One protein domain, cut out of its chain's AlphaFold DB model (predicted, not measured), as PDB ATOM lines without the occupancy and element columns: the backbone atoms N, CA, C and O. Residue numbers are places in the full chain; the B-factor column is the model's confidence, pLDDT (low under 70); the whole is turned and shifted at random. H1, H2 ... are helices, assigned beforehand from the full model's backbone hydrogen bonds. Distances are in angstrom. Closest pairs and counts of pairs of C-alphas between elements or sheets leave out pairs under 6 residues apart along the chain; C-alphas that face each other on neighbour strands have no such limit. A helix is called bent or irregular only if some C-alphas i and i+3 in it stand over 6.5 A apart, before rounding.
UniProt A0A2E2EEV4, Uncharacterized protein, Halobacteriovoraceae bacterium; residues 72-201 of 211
ATOM      1  N   ALA A  72     105.430  90.154 164.938       81.88
ATOM      2  CA  ALA A  72     105.341  89.251 163.790       81.88
ATOM      3  C   ALA A  72     103.882  88.941 163.428       81.88
ATOM      4  O   ALA A  72     103.541  88.876 162.252       81.88
ATOM      5  N   GLU A  73     103.027  88.787 164.433       84.62
ATOM      6  CA  GLU A  73     101.590  88.578 164.268       84.62
ATOM      7  C   GLU A  73     100.883  89.861 163.815       84.62
ATOM      8  O   GLU A  73     100.146  89.842 162.831       84.62
ATOM      9  N   TYR A  74     101.207  91.001 164.432       88.50
ATOM     10  CA  TYR A  74     100.737  92.317 163.984       88.50
ATOM     11  C   TYR A  74     101.074  92.572 162.506       88.50
ATOM     12  O   TYR A  74     100.246  93.039 161.726       88.50
ATOM     13  N   LEU A  75     102.295  92.227 162.092       88.06
ATOM     14  CA  LEU A  75     102.775  92.383 160.724       88.06
ATOM     15  C   LEU A  75     102.230  91.334 159.758       88.06
ATOM     16  O   LEU A  75     102.490  91.486 158.570       88.06
ATOM     17  N   LYS A  76     101.512  90.307 160.210       86.44
ATOM     18  CA  LYS A  76     100.805  89.348 159.346       86.44
ATOM     19  C   LYS A  76      99.305  89.631 159.264       86.44
ATOM     20  O   LYS A  76      98.630  89.046 158.431       86.44
ATOM     21  N   ASN A  77      98.787  90.523 160.106       88.38
ATOM     22  CA  ASN A  77      97.370  90.837 160.146       88.38
ATOM     23  C   ASN A  77      96.961  91.727 158.958       88.38
ATOM     24  O   ASN A  77      97.270  92.920 158.915       88.38
ATOM     25  N   GLU A  78      96.230  91.145 158.012       85.75
ATOM     26  CA  GLU A  78      95.743  91.808 156.794       85.75
ATOM     27  C   GLU A  78      94.700  92.900 157.064       85.75
ATOM     28  O   GLU A  78      94.572  93.840 156.275       85.75
ATOM     29  N   LYS A  79      94.001  92.840 158.209       88.12
ATOM     30  CA  LYS A  79      93.062  93.895 158.631       88.12
ATOM     31  C   LYS A  79      93.787  95.206 158.939       88.12
ATOM     32  O   LYS A  79      93.195  96.282 158.894       88.12
ATOM     33  N   ILE A  80      95.080  95.133 159.250       88.19
ATOM     34  CA  ILE A  80      95.907  96.302 159.522       88.19
ATOM     35  C   ILE A  80      96.466  96.822 158.204       88.19
ATOM     36  O   ILE A  80      97.121  96.100 157.451       88.19
ATOM     37  N   SER A  81      96.255  98.112 157.944       88.94
ATOM     38  CA  SER A  81      96.739  98.731 156.716       88.94
ATOM     39  C   SER A  81      98.256  98.584 156.556       88.94
ATOM     40  O   SER A  81      99.033  98.681 157.514       88.94
ATOM     41  N   ILE A  82      98.689  98.402 155.308       89.56
ATOM     42  CA  ILE A  82     100.105  98.249 154.954       89.56
ATOM     43  C   ILE A  82     100.939  99.422 155.468       89.56
ATOM     44  O   ILE A  82     102.008  99.206 156.030       89.56
ATOM     45  N   ASN A  83     100.421 100.650 155.391       89.12
ATOM     46  CA  ASN A  83     101.111 101.838 155.900       89.12
ATOM     47  C   ASN A  83     101.392 101.750 157.408       89.12
ATOM     48  O   ASN A  83     102.503 102.060 157.843       89.12
ATOM     49  N   LYS A  84     100.431 101.271 158.213       91.75
ATOM     50  CA  LYS A  84     100.630 101.062 159.657       91.75
ATOM     51  C   LYS A  84     101.676  99.977 159.924       91.75
ATOM     52  O   LYS A  84     102.508 100.136 160.817       91.75
ATOM     53  N   ARG A  85     101.679  98.898 159.137       92.81
ATOM     54  CA  ARG A  85     102.666  97.807 159.241       92.81
ATOM     55  C   ARG A  85     104.074  98.256 158.830       92.81
ATOM     56  O   ARG A  85     105.027  97.990 159.558       92.81
ATOM     57  N   ILE A  86     104.218  99.021 157.746       92.56
ATOM     58  CA  ILE A  86     105.494  99.641 157.343       92.56
ATOM     59  C   ILE A  86     106.005 100.574 158.443       92.56
ATOM     60  O   ILE A  86     107.185 100.523 158.797       92.56
ATOM     61  N   LEU A  87     105.129 101.404 159.017       91.19
ATOM     62  CA  LEU A  87     105.501 102.312 160.099       91.19
ATOM     63  C   LEU A  87     105.983 101.551 161.339       91.19
ATOM     64  O   LEU A  87     106.985 101.949 161.932       91.19
ATOM     65  N   ALA A  88     105.327 100.443 161.695       92.44
ATOM     66  CA  ALA A  88     105.778  99.573 162.780       92.44
ATOM     67  C   ALA A  88     107.191  99.031 162.506       92.44
ATOM     68  O   ALA A  88     108.068  99.161 163.357       92.44
ATOM     69  N   ILE A  89     107.465  98.544 161.289       93.75
ATOM     70  CA  ILE A  89     108.812  98.099 160.885       93.75
ATOM     71  C   ILE A  89     109.840  99.243 160.936       93.75
ATOM     72  O   ILE A  89     110.996  99.041 161.326       93.75
ATOM     73  N   LYS A  90     109.449 100.457 160.534       92.00
ATOM     74  CA  LYS A  90     110.319 101.643 160.549       92.00
ATOM     75  C   LYS A  90     110.701 102.041 161.976       92.00
ATOM     76  O   LYS A  90     111.863 102.366 162.211       92.00
ATOM     77  N   LYS A  91     109.741 101.995 162.905       91.00
ATOM     78  CA  LYS A  91     109.914 102.360 164.319       91.00
ATOM     79  C   LYS A  91     110.648 101.301 165.148       91.00
ATOM     80  O   LYS A  91     111.043 101.597 166.268       91.00
ATOM     81  N   LEU A  92     110.861 100.095 164.614       90.38
ATOM     82  CA  LEU A  92     111.613  99.056 165.317       90.38
ATOM     83  C   LEU A  92     113.031  99.493 165.654       90.38
ATOM     84  O   LEU A  92     113.811  99.860 164.765       90.38
ATOM     85  N   ASP A  93     113.385  99.311 166.921       89.81
ATOM     86  CA  ASP A  93     114.761  99.396 167.366       89.81
ATOM     87  C   ASP A  93     115.535  98.149 166.922       89.81
ATOM     88  O   ASP A  93     115.316  97.032 167.396       89.81
ATOM     89  N   LEU A  94     116.445  98.356 165.976       91.00
ATOM     90  CA  LEU A  94     117.379  97.343 165.497       91.00
ATOM     91  C   LEU A  94     118.830  97.706 165.833       91.00
ATOM     92  O   LEU A  94     119.738  97.064 165.312       91.00
ATOM     93  N   LYS A  95     119.065  98.741 166.647       87.69
ATOM     94  CA  LYS A  95     120.406  99.205 167.028       87.69
ATOM     95  C   LYS A  95     120.776  98.719 168.425       87.69
ATOM     96  O   LYS A  95     121.905  98.289 168.642       87.69
ATOM     97  N   THR A  96     119.823  98.724 169.354       89.62
ATOM     98  CA  THR A  96     120.068  98.313 170.739       89.62
ATOM     99  C   THR A  96     120.194  96.796 170.850       89.62
ATOM    100  O   THR A  96     119.228  96.063 170.635       89.62
ATOM    101  N   HIS A  97     121.371  96.306 171.252       85.88
ATOM    102  CA  HIS A  97     121.691  94.871 171.294       85.88
ATOM    103  C   HIS A  97     120.656  94.027 172.062       85.88
ATOM    104  O   HIS A  97     120.290  92.942 171.608       85.88
ATOM    105  N   ARG A  98     120.149  94.533 173.199       87.69
ATOM    106  CA  ARG A  98     119.187  93.824 174.068       87.69
ATOM    107  C   ARG A  98     117.906  93.414 173.333       87.69
ATOM    108  O   ARG A  98     117.418  92.308 173.532       87.69
ATOM    109  N   VAL A  99     117.387  94.279 172.461       88.88
ATOM    110  CA  VAL A  99     116.119  94.057 171.735       88.88
ATOM    111  C   VAL A  99     116.323  93.696 170.263       88.88
ATOM    112  O   VAL A  99     115.440  93.092 169.651       88.88
ATOM    113  N   GLN A 100     117.503  93.982 169.700       90.56
ATOM    114  CA  GLN A 100     117.833  93.746 168.293       90.56
ATOM    115  C   GLN A 100     117.571  92.294 167.878       90.56
ATOM    116  O   GLN A 100     116.941  92.063 166.849       90.56
ATOM    117  N   LYS A 101     118.022  91.306 168.665       91.19
ATOM    118  CA  LYS A 101     117.850  89.881 168.324       91.19
ATOM    119  C   LYS A 101     116.370  89.515 168.163       91.19
ATOM    120  O   LYS A 101     115.996  88.978 167.124       91.19
ATOM    121  N   LYS A 102     115.536  89.871 169.150       91.44
ATOM    122  CA  LYS A 102     114.085  89.617 169.144       91.44
ATOM    123  C   LYS A 102     113.416  90.263 167.930       91.44
ATOM    124  O   LYS A 102     112.689  89.592 167.202       91.44
ATOM    125  N   ASN A 103     113.706  91.538 167.680       92.56
ATOM    126  CA  ASN A 103     113.087  92.290 166.588       92.56
ATOM    127  C   ASN A 103     113.511  91.753 165.212       92.56
ATOM    128  O   ASN A 103     112.684  91.629 164.312       92.56
ATOM    129  N   ILE A 104     114.780  91.365 165.048       93.44
ATOM    130  CA  ILE A 104     115.261  90.718 163.819       93.44
ATOM    131  C   ILE A 104     114.571  89.376 163.606       93.44
ATOM    132  O   ILE A 104     114.147  89.091 162.489       93.44
ATOM    133  N   ASP A 105     114.431  88.555 164.645       92.50
ATOM    134  CA  ASP A 105     113.760  87.261 164.519       92.50
ATOM    135  C   ASP A 105     112.264  87.431 164.179       92.50
ATOM    136  O   ASP A 105     111.741  86.692 163.346       92.50
ATOM    137  N   GLN A 106     111.592  88.466 164.697       92.81
ATOM    138  CA  GLN A 106     110.224  88.819 164.285       92.81
ATOM    139  C   GLN A 106     110.140  89.245 162.810       92.81
ATOM    140  O   GLN A 106     109.249  88.790 162.089       92.81
ATOM    141  N   LEU A 107     111.084  90.059 162.327       94.44
ATOM    142  CA  LEU A 107     111.159  90.435 160.911       94.44
ATOM    143  C   LEU A 107     111.456  89.230 160.008       94.44
ATOM    144  O   LEU A 107     110.884  89.116 158.926       94.44
ATOM    145  N   LEU A 108     112.301  88.295 160.448       94.00
ATOM    146  CA  LEU A 108     112.565  87.051 159.718       94.00
ATOM    147  C   LEU A 108     111.322  86.161 159.643       94.00
ATOM    148  O   LEU A 108     111.076  85.553 158.603       94.00
ATOM    149  N   THR A 109     110.526  86.105 160.710       93.00
ATOM    150  CA  THR A 109     109.246  85.383 160.729       93.00
ATOM    151  C   THR A 109     108.239  85.975 159.744       93.00
ATOM    152  O   THR A 109     107.502  85.222 159.110       93.00
ATOM    153  N   LEU A 110     108.214  87.302 159.577       93.19
ATOM    154  CA  LEU A 110     107.430  87.946 158.520       93.19
ATOM    155  C   LEU A 110     107.960  87.564 157.131       93.19
ATOM    156  O   LEU A 110     107.190  87.109 156.291       93.19
ATOM    157  N   ILE A 111     109.264  87.730 156.885       94.06
ATOM    158  CA  ILE A 111     109.858  87.491 155.561       94.06
ATOM    159  C   ILE A 111     109.619  86.054 155.101       94.06
ATOM    160  O   ILE A 111     109.265  85.841 153.947       94.06
ATOM    161  N   ASN A 112     109.794  85.082 155.997       92.12
ATOM    162  CA  ASN A 112     109.634  83.661 155.684       92.12
ATOM    163  C   ASN A 112     108.181  83.183 155.685       92.12
ATOM    164  O   ASN A 112     107.935  82.035 155.333       92.12
ATOM    165  N   SER A 113     107.223  84.030 156.068       90.81
ATOM    166  CA  SER A 113     105.813  83.675 155.944       90.81
ATOM    167  C   SER A 113     105.332  83.818 154.497       90.81
ATOM    168  O   SER A 113     105.706  84.796 153.832       90.81
ATOM    169  N   PRO A 114     104.497  82.879 154.010       89.25
ATOM    170  CA  PRO A 114     103.931  82.960 152.670       89.25
ATOM    171  C   PRO A 114     103.144  84.261 152.499       89.25
ATOM    172  O   PRO A 114     102.639  84.835 153.467       89.25
ATOM    173  N   ASN A 115     103.100  84.771 151.271       90.44
ATOM    174  CA  ASN A 115     102.255  85.908 150.932       90.44
ATOM    175  C   ASN A 115     100.817  85.394 150.739       90.44
ATOM    176  O   ASN A 115     100.634  84.523 149.890       90.44
ATOM    177  N   PRO A 116      99.828  85.890 151.508       89.12
ATOM    178  CA  PRO A 116      98.471  85.338 151.498       89.12
ATOM    179  C   PRO A 116      97.788  85.440 150.130       89.12
ATOM    180  O   PRO A 116      96.977  84.591 149.791       89.12
ATOM    181  N   TYR A 117      98.177  86.417 149.306       90.00
ATOM    182  CA  TYR A 117      97.603  86.628 147.974       90.00
ATOM    183  C   TYR A 117      98.360  85.896 146.860       90.00
ATOM    184  O   TYR A 117      98.055  86.090 145.692       90.00
ATOM    185  N   LYS A 118      99.405  85.115 147.166       87.19
ATOM    186  CA  LYS A 118     100.243  84.498 146.122       87.19
ATOM    187  C   LYS A 118      99.520  83.389 145.360       87.19
ATOM    188  O   LYS A 118      99.685  83.284 144.150       87.19
ATOM    189  N   GLU A 119      98.734  82.597 146.077       87.12
ATOM    190  CA  GLU A 119      97.954  81.493 145.510       87.12
ATOM    191  C   GLU A 119      96.559  81.949 145.039       87.12
ATOM    192  O   GLU A 119      95.795  81.156 144.498       87.12
ATOM    193  N   ASP A 120      96.212  83.228 145.229       88.19
ATOM    194  CA  ASP A 120      94.943  83.793 144.773       88.19
ATOM    195  C   ASP A 120      94.980  84.004 143.251       88.19
ATOM    196  O   ASP A 120      95.766  84.801 142.734       88.19
ATOM    197  N   ILE A 121      94.105  83.296 142.533       87.62
ATOM    198  CA  ILE A 121      93.984  83.359 141.070       87.62
ATOM    199  C   ILE A 121      93.676  84.789 140.614       87.62
ATOM    200  O   ILE A 121      94.217  85.254 139.608       87.62
ATOM    201  N   HIS A 122      92.862  85.529 141.370       85.31
ATOM    202  CA  HIS A 122      92.555  86.915 141.039       85.31
ATOM    203  C   HIS A 122      93.801  87.786 141.172       85.31
ATOM    204  O   HIS A 122      94.044  88.626 140.316       85.31
ATOM    205  N   ALA A 123      94.664  87.541 142.157       86.00
ATOM    206  CA  ALA A 123      95.890  88.314 142.329       86.00
ATOM    207  C   ALA A 123      96.929  88.122 141.207       86.00
ATOM    208  O   ALA A 123      97.851  88.936 141.092       86.00
ATOM    209  N   GLN A 124      96.800  87.070 140.391       82.88
ATOM    210  CA  GLN A 124      97.687  86.808 139.252       82.88
ATOM    211  C   GLN A 124      97.339  87.661 138.029       82.88
ATOM    212  O   GLN A 124      98.221  87.980 137.231       82.88
ATOM    213  N   SER A 125      96.074  88.066 137.897       84.94
ATOM    214  CA  SER A 125      95.661  88.980 136.837       84.94
ATOM    215  C   SER A 125      96.152  90.401 137.150       84.94
ATOM    216  O   SER A 125      96.047  90.857 138.291       84.94
ATOM    217  N   PRO A 126      96.735  91.132 136.187       76.12
ATOM    218  CA  PRO A 126      97.166  92.500 136.427       76.12
ATOM    219  C   PRO A 126      95.954  93.434 136.654       76.12
ATOM    220  O   PRO A 126      94.823  93.121 136.304       76.12
ATOM    221  N   HIS A 127      96.197  94.602 137.259       81.56
ATOM    222  CA  HIS A 127      95.223  95.699 137.450       81.56
ATOM    223  C   HIS A 127      94.033  95.486 138.396       81.56
ATOM    224  O   HIS A 127      93.197  96.379 138.499       81.56
ATOM    225  N   ASN A 128      93.959  94.393 139.155       87.94
ATOM    226  CA  ASN A 128      92.924  94.256 140.186       87.94
ATOM    227  C   ASN A 128      93.431  94.541 141.607       87.94
ATOM    228  O   ASN A 128      94.631  94.666 141.889       87.94
ATOM    229  N   PHE A 129      92.468  94.650 142.522       88.19
ATOM    230  CA  PHE A 129      92.716  94.949 143.924       88.19
ATOM    231  C   PHE A 129      93.586  93.882 144.603       88.19
ATOM    232  O   PHE A 129      94.509  94.228 145.341       88.19
ATOM    233  N   GLN A 130      93.350  92.600 144.330       89.31
ATOM    234  CA  GLN A 130      94.105  91.480 144.891       89.31
ATOM    235  C   GLN A 130      95.562  91.486 144.406       89.31
ATOM    236  O   GLN A 130      96.483  91.301 145.199       89.31
ATOM    237  N   ALA A 131      95.805  91.816 143.139       88.25
ATOM    238  CA  ALA A 131      97.137  91.972 142.568       88.25
ATOM    239  C   ALA A 131      97.881  93.153 143.201       88.25
ATOM    240  O   ALA A 131      99.084  93.084 143.475       88.25
ATOM    241  N   TYR A 132      97.168  94.241 143.502       89.69
ATOM    242  CA  TYR A 132      97.726  95.342 144.278       89.69
ATOM    243  C   TYR A 132      98.092  94.898 145.704       89.69
ATOM    244  O   TYR A 132      99.202  95.182 146.163       89.69
ATOM    245  N   ARG A 133      97.229  94.131 146.382       90.88
ATOM    246  CA  ARG A 133      97.520  93.558 147.710       90.88
ATOM    247  C   ARG A 133      98.729  92.625 147.692       90.88
ATOM    248  O   ARG A 133      99.614  92.776 148.534       90.88
ATOM    249  N   LEU A 134      98.835  91.754 146.690       91.31
ATOM    250  CA  LEU A 134      99.992  90.888 146.460       91.31
ATOM    251  C   LEU A 134     101.292  91.697 146.384       91.31
ATOM    252  O   LEU A 134     102.253  91.397 147.103       91.31
ATOM    253  N   LYS A 135     101.308  92.762 145.571       90.75
ATOM    254  CA  LYS A 135     102.460  93.670 145.428       90.75
ATOM    255  C   LYS A 135     102.784  94.397 146.734       90.75
ATOM    256  O   LYS A 135     103.961  94.515 147.087       90.75
ATOM    257  N   GLN A 136     101.780  94.865 147.473       92.25
ATOM    258  CA  GLN A 136     101.987  95.537 148.758       92.25
ATOM    259  C   GLN A 136     102.599  94.598 149.809       92.25
ATOM    260  O   GLN A 136     103.552  94.969 150.498       92.25
ATOM    261  N   GLU A 137     102.093  93.371 149.908       93.00
ATOM    262  CA  GLU A 137     102.591  92.343 150.825       93.00
ATOM    263  C   GLU A 137     104.024  91.910 150.493       93.00
ATOM    264  O   GLU A 137     104.860  91.741 151.393       93.00
ATOM    265  N   ALA A 138     104.344  91.774 149.203       91.62
ATOM    266  CA  ALA A 138     105.710  91.539 148.749       91.62
ATOM    267  C   ALA A 138     106.621  92.717 149.135       91.62
ATOM    268  O   ALA A 138     107.685  92.523 149.728       91.62
ATOM    269  N   SER A 139     106.167  93.949 148.892       91.81
ATOM    270  CA  SER A 139     106.908  95.171 149.233       91.81
ATOM    271  C   SER A 139     107.207  95.275 150.730       91.81
ATOM    272  O   SER A 139     108.317  95.648 151.112       91.81
ATOM    273  N   LEU A 140     106.265  94.884 151.595       94.38
ATOM    274  CA  LEU A 140     106.469  94.863 153.045       94.38
ATOM    275  C   LEU A 140     107.602  93.902 153.451       94.38
ATOM    276  O   LEU A 140     108.460  94.265 154.261       94.38
ATOM    277  N   ARG A 141     107.641  92.697 152.868       94.44
ATOM    278  CA  ARG A 141     108.699  91.697 153.119       94.44
ATOM    279  C   ARG A 141     110.058  92.193 152.629       94.44
ATOM    280  O   ARG A 141     111.052  92.083 153.349       94.44
ATOM    281  N   VAL A 142     110.105  92.810 151.448       94.75
ATOM    282  CA  VAL A 142     111.327  93.434 150.914       94.75
ATOM    283  C   VAL A 142     111.799  94.577 151.816       94.75
ATOM    284  O   VAL A 142     112.994  94.685 152.099       94.75
ATOM    285  N   TYR A 143     110.883  95.391 152.344       95.06
ATOM    286  CA  TYR A 143     111.222  96.456 153.288       95.06
ATOM    287  C   TYR A 143     111.792  95.911 154.606       95.06
ATOM    288  O   TYR A 143     112.800  96.423 155.102       95.06
ATOM    289  N   ALA A 144     111.217  94.834 155.151       95.06
ATOM    290  CA  ALA A 144     111.777  94.134 156.308       95.06
ATOM    291  C   ALA A 144     113.202  93.619 156.029       95.06
ATOM    292  O   ALA A 144     114.097  93.778 156.866       95.06
ATOM    293  N   LEU A 145     113.439  93.068 154.834       95.25
ATOM    294  CA  LEU A 145     114.759  92.597 154.409       95.25
ATOM    295  C   LEU A 145     115.761  93.757 154.316       95.25
ATOM    296  O   LEU A 145     116.874  93.640 154.836       95.25
ATOM    297  N   LYS A 146     115.350  94.903 153.753       95.62
ATOM    298  CA  LYS A 146     116.144  96.142 153.756       95.62
ATOM    299  C   LYS A 146     116.538  96.534 155.178       95.62
ATOM    300  O   LYS A 146     117.719  96.755 155.440       95.62
ATOM    301  N   ARG A 147     115.588  96.556 156.116       94.31
ATOM    302  CA  ARG A 147     115.850  96.922 157.519       94.31
ATOM    303  C   ARG A 147     116.841  95.984 158.204       94.31
ATOM    304  O   ARG A 147     117.755  96.471 158.863       94.31
ATOM    305  N   ILE A 148     116.717  94.671 158.001       94.31
ATOM    306  CA  ILE A 148     117.689  93.691 158.515       94.31
ATOM    307  C   ILE A 148     119.077  93.922 157.904       94.31
ATOM    308  O   ILE A 148     120.073  93.888 158.629       94.31
ATOM    309  N   SER A 149     119.151  94.186 156.595       93.31
ATOM    310  CA  SER A 149     120.421  94.410 155.889       93.31
ATOM    311  C   SER A 149     121.198  95.615 156.413       93.31
ATOM    312  O   SER A 149     122.418  95.558 156.500       93.31
ATOM    313  N   SER A 150     120.495  96.670 156.829       91.12
ATOM    314  CA  SER A 150     121.112  97.868 157.404       91.12
ATOM    315  C   SER A 150     121.485  97.712 158.880       91.12
ATOM    316  O   SER A 150     122.281  98.494 159.386       91.12
ATOM    317  N   ALA A 151     120.891  96.748 159.588       92.06
ATOM    318  CA  ALA A 151     121.081  96.577 161.028       92.06
ATOM    319  C   ALA A 151     122.174  95.559 161.393       92.06
ATOM    320  O   ALA A 151     122.751  95.643 162.477       92.06
ATOM    321  N   LEU A 152     122.433  94.570 160.533       91.94
ATOM    322  CA  LEU A 152     123.345  93.467 160.840       91.94
ATOM    323  C   LEU A 152     124.736  93.640 160.219       91.94
ATOM    324  O   LEU A 152     124.848  94.008 159.052       91.94
ATOM    325  N   PRO A 153     125.806  93.230 160.928       90.75
ATOM    326  CA  PRO A 153     127.135  93.149 160.336       90.75
ATOM    327  C   PRO A 153     127.195  92.044 159.270       90.75
ATOM    328  O   PRO A 153     126.521  91.013 159.383       90.75
ATOM    329  N   LYS A 154     128.079  92.212 158.277       89.94
ATOM    330  CA  LYS A 154     128.226  91.356 157.078       89.94
ATOM    331  C   LYS A 154     128.189  89.848 157.367       89.94
ATOM    332  O   LYS A 154     127.478  89.111 156.684       89.94
ATOM    333  N   LYS A 155     128.897  89.377 158.405       91.44
ATOM    334  CA  LYS A 155     128.933  87.950 158.792       91.44
ATOM    335  C   LYS A 155     127.565  87.437 159.262       91.44
ATOM    336  O   LYS A 155     127.097  86.410 158.770       91.44
ATOM    337  N   LYS A 156     126.899  88.163 160.173       92.19
ATOM    338  CA  LYS A 156     125.563  87.803 160.687       92.19
ATOM    339  C   LYS A 156     124.499  87.931 159.596       92.19
ATOM    340  O   LYS A 156     123.639  87.060 159.481       92.19
ATOM    341  N   LEU A 157     124.593  88.974 158.770       93.44
ATOM    342  CA  LEU A 157     123.696  89.195 157.642       93.44
ATOM    343  C   LEU A 157     123.751  88.026 156.652       93.44
ATOM    344  O   LEU A 157     122.710  87.456 156.336       93.44
ATOM    345  N   LYS A 158     124.955  87.611 156.230       94.44
ATOM    346  CA  LYS A 158     125.146  86.466 155.324       94.44
ATOM    347  C   LYS A 158     124.452  85.215 155.859       94.44
ATOM    348  O   LYS A 158     123.681  84.604 155.132       94.44
ATOM    349  N   PHE A 159     124.674  84.871 157.130       94.62
ATOM    350  CA  PHE A 159     124.057  83.696 157.749       94.62
ATOM    351  C   PHE A 159     122.521  83.748 157.701       94.62
ATOM    352  O   PHE A 159     121.880  82.800 157.243       94.62
ATOM    353  N   LYS A 160     121.920  84.870 158.120       94.44
ATOM    354  CA  LYS A 160     120.457  85.029 158.124       94.44
ATOM    355  C   LYS A 160     119.876  85.002 156.704       94.44
ATOM    356  O   LYS A 160     118.885  84.313 156.478       94.44
ATOM    357  N   LEU A 161     120.504  85.679 155.740       94.44
ATOM    358  CA  LEU A 161     120.041  85.703 154.348       94.44
ATOM    359  C   LEU A 161     120.200  84.346 153.650       94.44
ATOM    360  O   LEU A 161     119.319  83.960 152.889       94.44
ATOM    361  N   THR A 162     121.251  83.574 153.945       93.88
ATOM    362  CA  THR A 162     121.379  82.197 153.436       93.88
ATOM    363  C   THR A 162     120.244  81.303 153.937       93.88
ATOM    364  O   THR A 162     119.753  80.471 153.179       93.88
ATOM    365  N   LYS A 163     119.769  81.496 155.176       93.50
ATOM    366  CA  LYS A 163     118.588  80.777 155.680       93.50
ATOM    367  C   LYS A 163     117.314  81.160 154.916       93.50
ATOM    368  O   LYS A 163     116.541  80.277 154.569       93.50
ATOM    369  N   ILE A 164     117.122  82.447 154.611       92.94
ATOM    370  CA  ILE A 164     115.996  82.914 153.777       92.94
ATOM    371  C   ILE A 164     116.073  82.281 152.384       92.94
ATOM    372  O   ILE A 164     115.086  81.737 151.910       92.94
ATOM    373  N   MET A 165     117.246  82.281 151.748       93.94
ATOM    374  CA  MET A 165     117.420  81.679 150.422       93.94
ATOM    375  C   MET A 165     117.030  80.198 150.376       93.94
ATOM    376  O   MET A 165     116.515  79.753 149.362       93.94
ATOM    377  N   LYS A 166     117.282  79.443 151.453       90.75
ATOM    378  CA  LYS A 166     116.965  78.011 151.513       90.75
ATOM    379  C   LYS A 166     115.497  77.725 151.837       90.75
ATOM    380  O   LYS A 166     114.965  76.740 151.350       90.75
ATOM    381  N   ASN A 167     114.867  78.560 152.666       87.25
ATOM    382  CA  ASN A 167     113.607  78.201 153.327       87.25
ATOM    383  C   ASN A 167     112.408  79.069 152.917       87.25
ATOM    384  O   ASN A 167     111.296  78.808 153.365       87.25
ATOM    385  N   ASN A 168     112.610  80.147 152.158       90.75
ATOM    386  CA  ASN A 168     111.524  81.063 151.826       90.75
ATOM    387  C   ASN A 168     110.658  80.505 150.681       90.75
ATOM    388  O   ASN A 168     111.223  80.126 149.658       90.75
ATOM    389  N   PRO A 169     109.317  80.509 150.786       87.12
ATOM    390  CA  PRO A 169     108.439  80.022 149.716       87.12
ATOM    391  C   PRO A 169     108.410  80.936 148.474       87.12
ATOM    392  O   PRO A 169     107.872  80.571 147.429       87.12
ATOM    393  N   ASP A 170     108.954  82.152 148.561       88.94
ATOM    394  CA  ASP A 170     108.993  83.117 147.468       88.94
ATOM    395  C   ASP A 170     110.382  83.204 146.817       88.94
ATOM    396  O   ASP A 170     111.333  83.765 147.369       88.94
ATOM    397  N   ILE A 171     110.477  82.693 145.583       89.81
ATOM    398  CA  ILE A 171     111.690  82.730 144.759       89.81
ATOM    399  C   ILE A 171     112.202  84.156 144.518       89.81
ATOM    400  O   ILE A 171     113.412  84.366 144.401       89.81
ATOM    401  N   VAL A 172     111.320  85.157 144.469       90.69
ATOM    402  CA  VAL A 172     111.715  86.559 144.291       90.69
ATOM    403  C   VAL A 172     112.443  87.050 145.539       90.69
ATOM    404  O   VAL A 172     113.524  87.631 145.434       90.69
ATOM    405  N   ILE A 173     111.924  86.737 146.728       93.00
ATOM    406  CA  ILE A 173     112.584  87.053 148.001       93.00
ATOM    407  C   ILE A 173     113.928  86.323 148.119       93.00
ATOM    408  O   ILE A 173     114.915  86.935 148.538       93.00
ATOM    409  N   GLN A 174     114.015  85.057 147.691       93.25
ATOM    410  CA  GLN A 174     115.290  84.328 147.642       93.25
ATOM    411  C   GLN A 174     116.313  85.026 146.726       93.25
ATOM    412  O   GLN A 174     117.474  85.207 147.110       93.25
ATOM    413  N   LYS A 175     115.893  85.458 145.527       93.81
ATOM    414  CA  LYS A 175     116.744  86.192 144.573       93.81
ATOM    415  C   LYS A 175     117.212  87.526 145.153       93.81
ATOM    416  O   LYS A 175     118.404  87.822 145.080       93.81
ATOM    417  N   ILE A 176     116.324  88.294 145.785       93.44
ATOM    418  CA  ILE A 176     116.676  89.551 146.461       93.44
ATOM    419  C   ILE A 176     117.690  89.289 147.581       93.44
ATOM    420  O   ILE A 176     118.725  89.951 147.635       93.44
ATOM    421  N   ALA A 177     117.463  88.282 148.429       95.06
ATOM    422  CA  ALA A 177     118.400  87.912 149.490       95.06
ATOM    423  C   ALA A 177     119.793  87.567 148.931       95.06
ATOM    424  O   ALA A 177     120.804  88.029 149.465       95.06
ATOM    425  N   LYS A 178     119.856  86.823 147.819       95.56
ATOM    426  CA  LYS A 178     121.112  86.522 147.112       95.56
ATOM    427  C   LYS A 178     121.808  87.799 146.638       95.56
ATOM    428  O   LYS A 178     123.003  87.951 146.888       95.56
ATOM    429  N   GLN A 179     121.084  88.720 146.004       94.19
ATOM    430  CA  GLN A 179     121.657  89.979 145.515       94.19
ATOM    431  C   GLN A 179     122.163  90.873 146.651       94.19
ATOM    432  O   GLN A 179     123.242  91.451 146.538       94.19
ATOM    433  N   VAL A 180     121.469  90.908 147.791       94.88
ATOM    434  CA  VAL A 180     121.939  91.629 148.984       94.88
ATOM    435  C   VAL A 180     123.251  91.039 149.511       94.88
ATOM    436  O   VAL A 180     124.165  91.792 149.841       94.88
ATOM    437  N   ILE A 181     123.396  89.707 149.547       93.44
ATOM    438  CA  ILE A 181     124.673  89.070 149.919       93.44
ATOM    439  C   ILE A 181     125.781  89.446 148.926       93.44
ATOM    440  O   ILE A 181     126.903  89.725 149.350       93.44
ATOM    441  N   LEU A 182     125.496  89.421 147.621       93.06
ATOM    442  CA  LEU A 182     126.478  89.739 146.580       93.06
ATOM    443  C   LEU A 182     126.937  91.201 146.654       93.06
ATOM    444  O   LEU A 182     128.142  91.443 146.644       93.06
ATOM    445  N   ALA A 183     126.016  92.150 146.819       92.38
ATOM    446  CA  ALA A 183     126.350  93.560 147.018       92.38
ATOM    447  C   ALA A 183     127.186  93.759 148.293       92.38
ATOM    448  O   ALA A 183     128.271  94.336 148.250       92.38
ATOM    449  N   ALA A 184     126.774  93.154 149.414       90.94
ATOM    450  CA  ALA A 184     127.517  93.247 150.670       90.94
ATOM    451  C   ALA A 184     128.931  92.639 150.575       90.94
ATOM    452  O   ALA A 184     129.853  93.086 151.265       90.94
ATOM    453  N   LYS A 185     129.144  91.618 149.727       90.19
ATOM    454  CA  LYS A 185     130.488  91.085 149.440       90.19
ATOM    455  C   LYS A 185     131.392  92.150 148.821       90.19
ATOM    456  O   LYS A 185     132.524  92.247 149.286       90.19
ATOM    457  N   LYS A 186     130.861  92.948 147.892       90.38
ATOM    458  CA  LYS A 186     131.539  94.058 147.204       90.38
ATOM    459  C   LYS A 186     131.640  95.352 148.027       90.38
ATOM    460  O   LYS A 186     132.244  96.305 147.572       90.38
ATOM    461  N   GLY A 187     131.062  95.393 149.233       88.00
ATOM    462  CA  GLY A 187     131.006  96.617 150.047       88.00
ATOM    463  C   GLY A 187     129.894  97.585 149.625       88.00
ATOM    464  O   GLY A 187     129.833  98.704 150.119       88.00
ATOM    465  N   GLU A 188     128.993  97.145 148.751       89.94
ATOM    466  CA  GLU A 188     127.907  97.951 148.204       89.94
ATOM    467  C   GLU A 188     126.586  97.721 148.954       89.94
ATOM    468  O   GLU A 188     126.350  96.663 149.553       89.94
ATOM    469  N   ASN A 189     125.670  98.689 148.856       89.75
ATOM    470  CA  ASN A 189     124.304  98.556 149.355       89.75
ATOM    471  C   ASN A 189     123.331  98.328 148.194       89.75
ATOM    472  O   ASN A 189     122.938  99.267 147.507       89.75
ATOM    473  N   TYR A 190     122.880  97.082 148.036       91.50
ATOM    474  CA  TYR A 190     121.916  96.673 147.007       91.50
ATOM    475  C   TYR A 190     120.702  97.610 146.891       91.50
ATOM    476  O   TYR A 190     120.314  97.997 145.790       91.50
ATOM    477  N   PHE A 191     120.107  98.001 148.021       92.75
ATOM    478  CA  PHE A 191     118.889  98.809 148.021       92.75
ATOM    479  C   PHE A 191     119.135 100.263 147.625       92.75
ATOM    480  O   PHE A 191     118.254 100.882 147.030       92.75
ATOM    481  N   GLU A 192     120.301 100.816 147.955       90.50
ATOM    482  CA  GLU A 192     120.661 102.162 147.504       90.50
ATOM    483  C   GLU A 192     121.105 102.151 146.037       90.50
ATOM    484  O   GLU A 192     120.706 103.044 145.296       90.50
ATOM    485  N   ASN A 193     121.793 101.101 145.572       86.44
ATOM    486  CA  ASN A 193     122.141 100.938 144.156       86.44
ATOM    487  C   ASN A 193     120.892 100.882 143.271       86.44
ATOM    488  O   ASN A 193     120.826 101.582 142.266       86.44
ATOM    489  N   ILE A 194     119.868 100.110 143.662       85.50
ATOM    490  CA  ILE A 194     118.587 100.083 142.934       85.50
ATOM    491  C   ILE A 194     117.933 101.459 142.929       85.50
ATOM    492  O   ILE A 194     117.473 101.918 141.888       85.50
ATOM    493  N   LYS A 195     117.892 102.131 144.082       86.44
ATOM    494  CA  LYS A 195     117.295 103.463 144.193       86.44
ATOM    495  C   LYS A 195     117.987 104.468 143.269       86.44
ATOM    496  O   LYS A 195     117.295 105.256 142.635       86.44
ATOM    497  N   GLN A 196     119.317 104.445 143.190       79.38
ATOM    498  CA  GLN A 196     120.062 105.308 142.270       79.38
ATOM    499  C   GLN A 196     119.866 104.892 140.813       79.38
ATOM    500  O   GLN A 196     119.653 105.751 139.969       79.38
ATOM    501  N   GLY A 197     119.837 103.589 140.520       80.00
ATOM    502  CA  GLY A 197     119.523 103.080 139.186       80.00
ATOM    503  C   GLY A 197     118.174 103.586 138.674       80.00
ATOM    504  O   GLY A 197     118.104 104.085 137.561       80.00
ATOM    505  N   ILE A 198     117.131 103.551 139.512       78.81
ATOM    506  CA  ILE A 198     115.800 104.082 139.173       78.81
ATOM    507  C   ILE A 198     115.844 105.598 138.960       78.81
ATOM    508  O   ILE A 198     115.261 106.091 138.004       78.81
ATOM    509  N   LYS A 199     116.541 106.349 139.820       78.62
ATOM    510  CA  LYS A 199     116.681 107.808 139.654       78.62
ATOM    511  C   LYS A 199     117.397 108.194 138.361       78.62
ATOM    512  O   LYS A 199     117.099 109.237 137.795       78.62
ATOM    513  N   ASN A 200     118.342 107.366 137.930       77.50
ATOM    514  CA  ASN A 200     119.158 107.601 136.746       77.50
ATOM    515  C   ASN A 200     118.517 107.047 135.466       77.50
ATOM    516  O   ASN A 200     119.027 107.310 134.377       77.50
ATOM    517  N   MET A 201     117.412 106.299 135.570       76.75
ATOM    518  CA  MET A 201     116.584 105.991 134.410       76.75
ATOM    519  C   MET A 201     115.941 107.295 133.952       76.75
ATOM    520  O   MET A 201     114.986 107.781 134.559       76.75
TER     521      MET A 201
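What this domain is: This is residues 72 to 201 of the 211 residues of an uncharacterized protein of Halobacteriovoraceae bacterium (UniProt A0A2E2EEV4). One long helix, H4, runs through the middle of the domain; H1 lies beside it at a very small angle, H2 packs on its residues 141 to 148, and the helical hairpin of H5 and H6 packs on it through H6. The short H3 folds onto the first part of H4, while H7 turns off sharply from H6, its far part sticking out with residues 194 to 201. The printed part has 130 residues, with seven named helices in the order H1 to H7 and no named strand, and its class is all helix. It is compact, with a radius of gyration of the C-alphas of 15.0 A, and spans 40 by 37 by 29 A.

Where its parts are: H4, residues 129 to 151, is the longest helix at 33.2 A, from C-alpha 129 at (92.716, 94.949, 143.924) to C-alpha 151 at (121.081, 96.577, 161.028). Before it come H1, residues 82 to 91, beginning with C-alpha 82 at (100.105, 98.249, 154.954); H2, residues 97 to 111, 21.0 A; and H3, residues 121 to 124. H2 is irregular, with C-alphas 98 and 101 being 7.1 A apart. After H4 come H5, residues 154 to 167, 20.0 A; H6, residues 171 to 186, 23.0 A; and H7, residues 190 to 200, ending with C-alpha 200 at (119.158, 107.601, 136.746).

How they stand to each other: H4 is the hub and touches four helices. H1 touches it at a shallow tilt of 5 degrees, the same way; the closest C-alphas, of Ile 86 and Leu 140, are 6.5 A apart. H2 touches residues 141 to 148 of H4 at a shallow tilt of 29 degrees, opposite ways, closest at the C-alphas of Ile 111 and Arg 141, 5.0 A. H3 touches residues 129 to 134 of H4, with the C-alphas of Ala 123 and Ala 131 closest at 3.9 A. H4, H5 and H6 form an up and down bundle, each helix running against the one before it. Residues 173 to 180 of H6 touch residues 141 to 149 of H4, closest at the C-alphas of Ile 173 and Val 142, 7.1 A. H5 and H6 are a hairpin at a shallow tilt of 20 degrees; their closest C-alphas, of Met 165 and Gln 174, are 4.4 A apart. H7 touches residues 179 to 184 of H6, about perpendicular at 87 degrees, with the C-alphas of Val 180 and Tyr 190 closest at 5.4 A. H1 and H2 are apart, but only just, at 8.0 A. Every O i to N i+4 pair is within hydrogen-bond range in H1, H4, H5, H6 and H7, and 9 of 11 are in H2; H3 is too short for such a pair.

The domain as a whole: The two C-alphas farthest apart, of Arg 98 and Ser 125, are 44.3 A apart. The printed part has no cut and no long link. Its mean pLDDT is 90.1, and no printed residue is under 70.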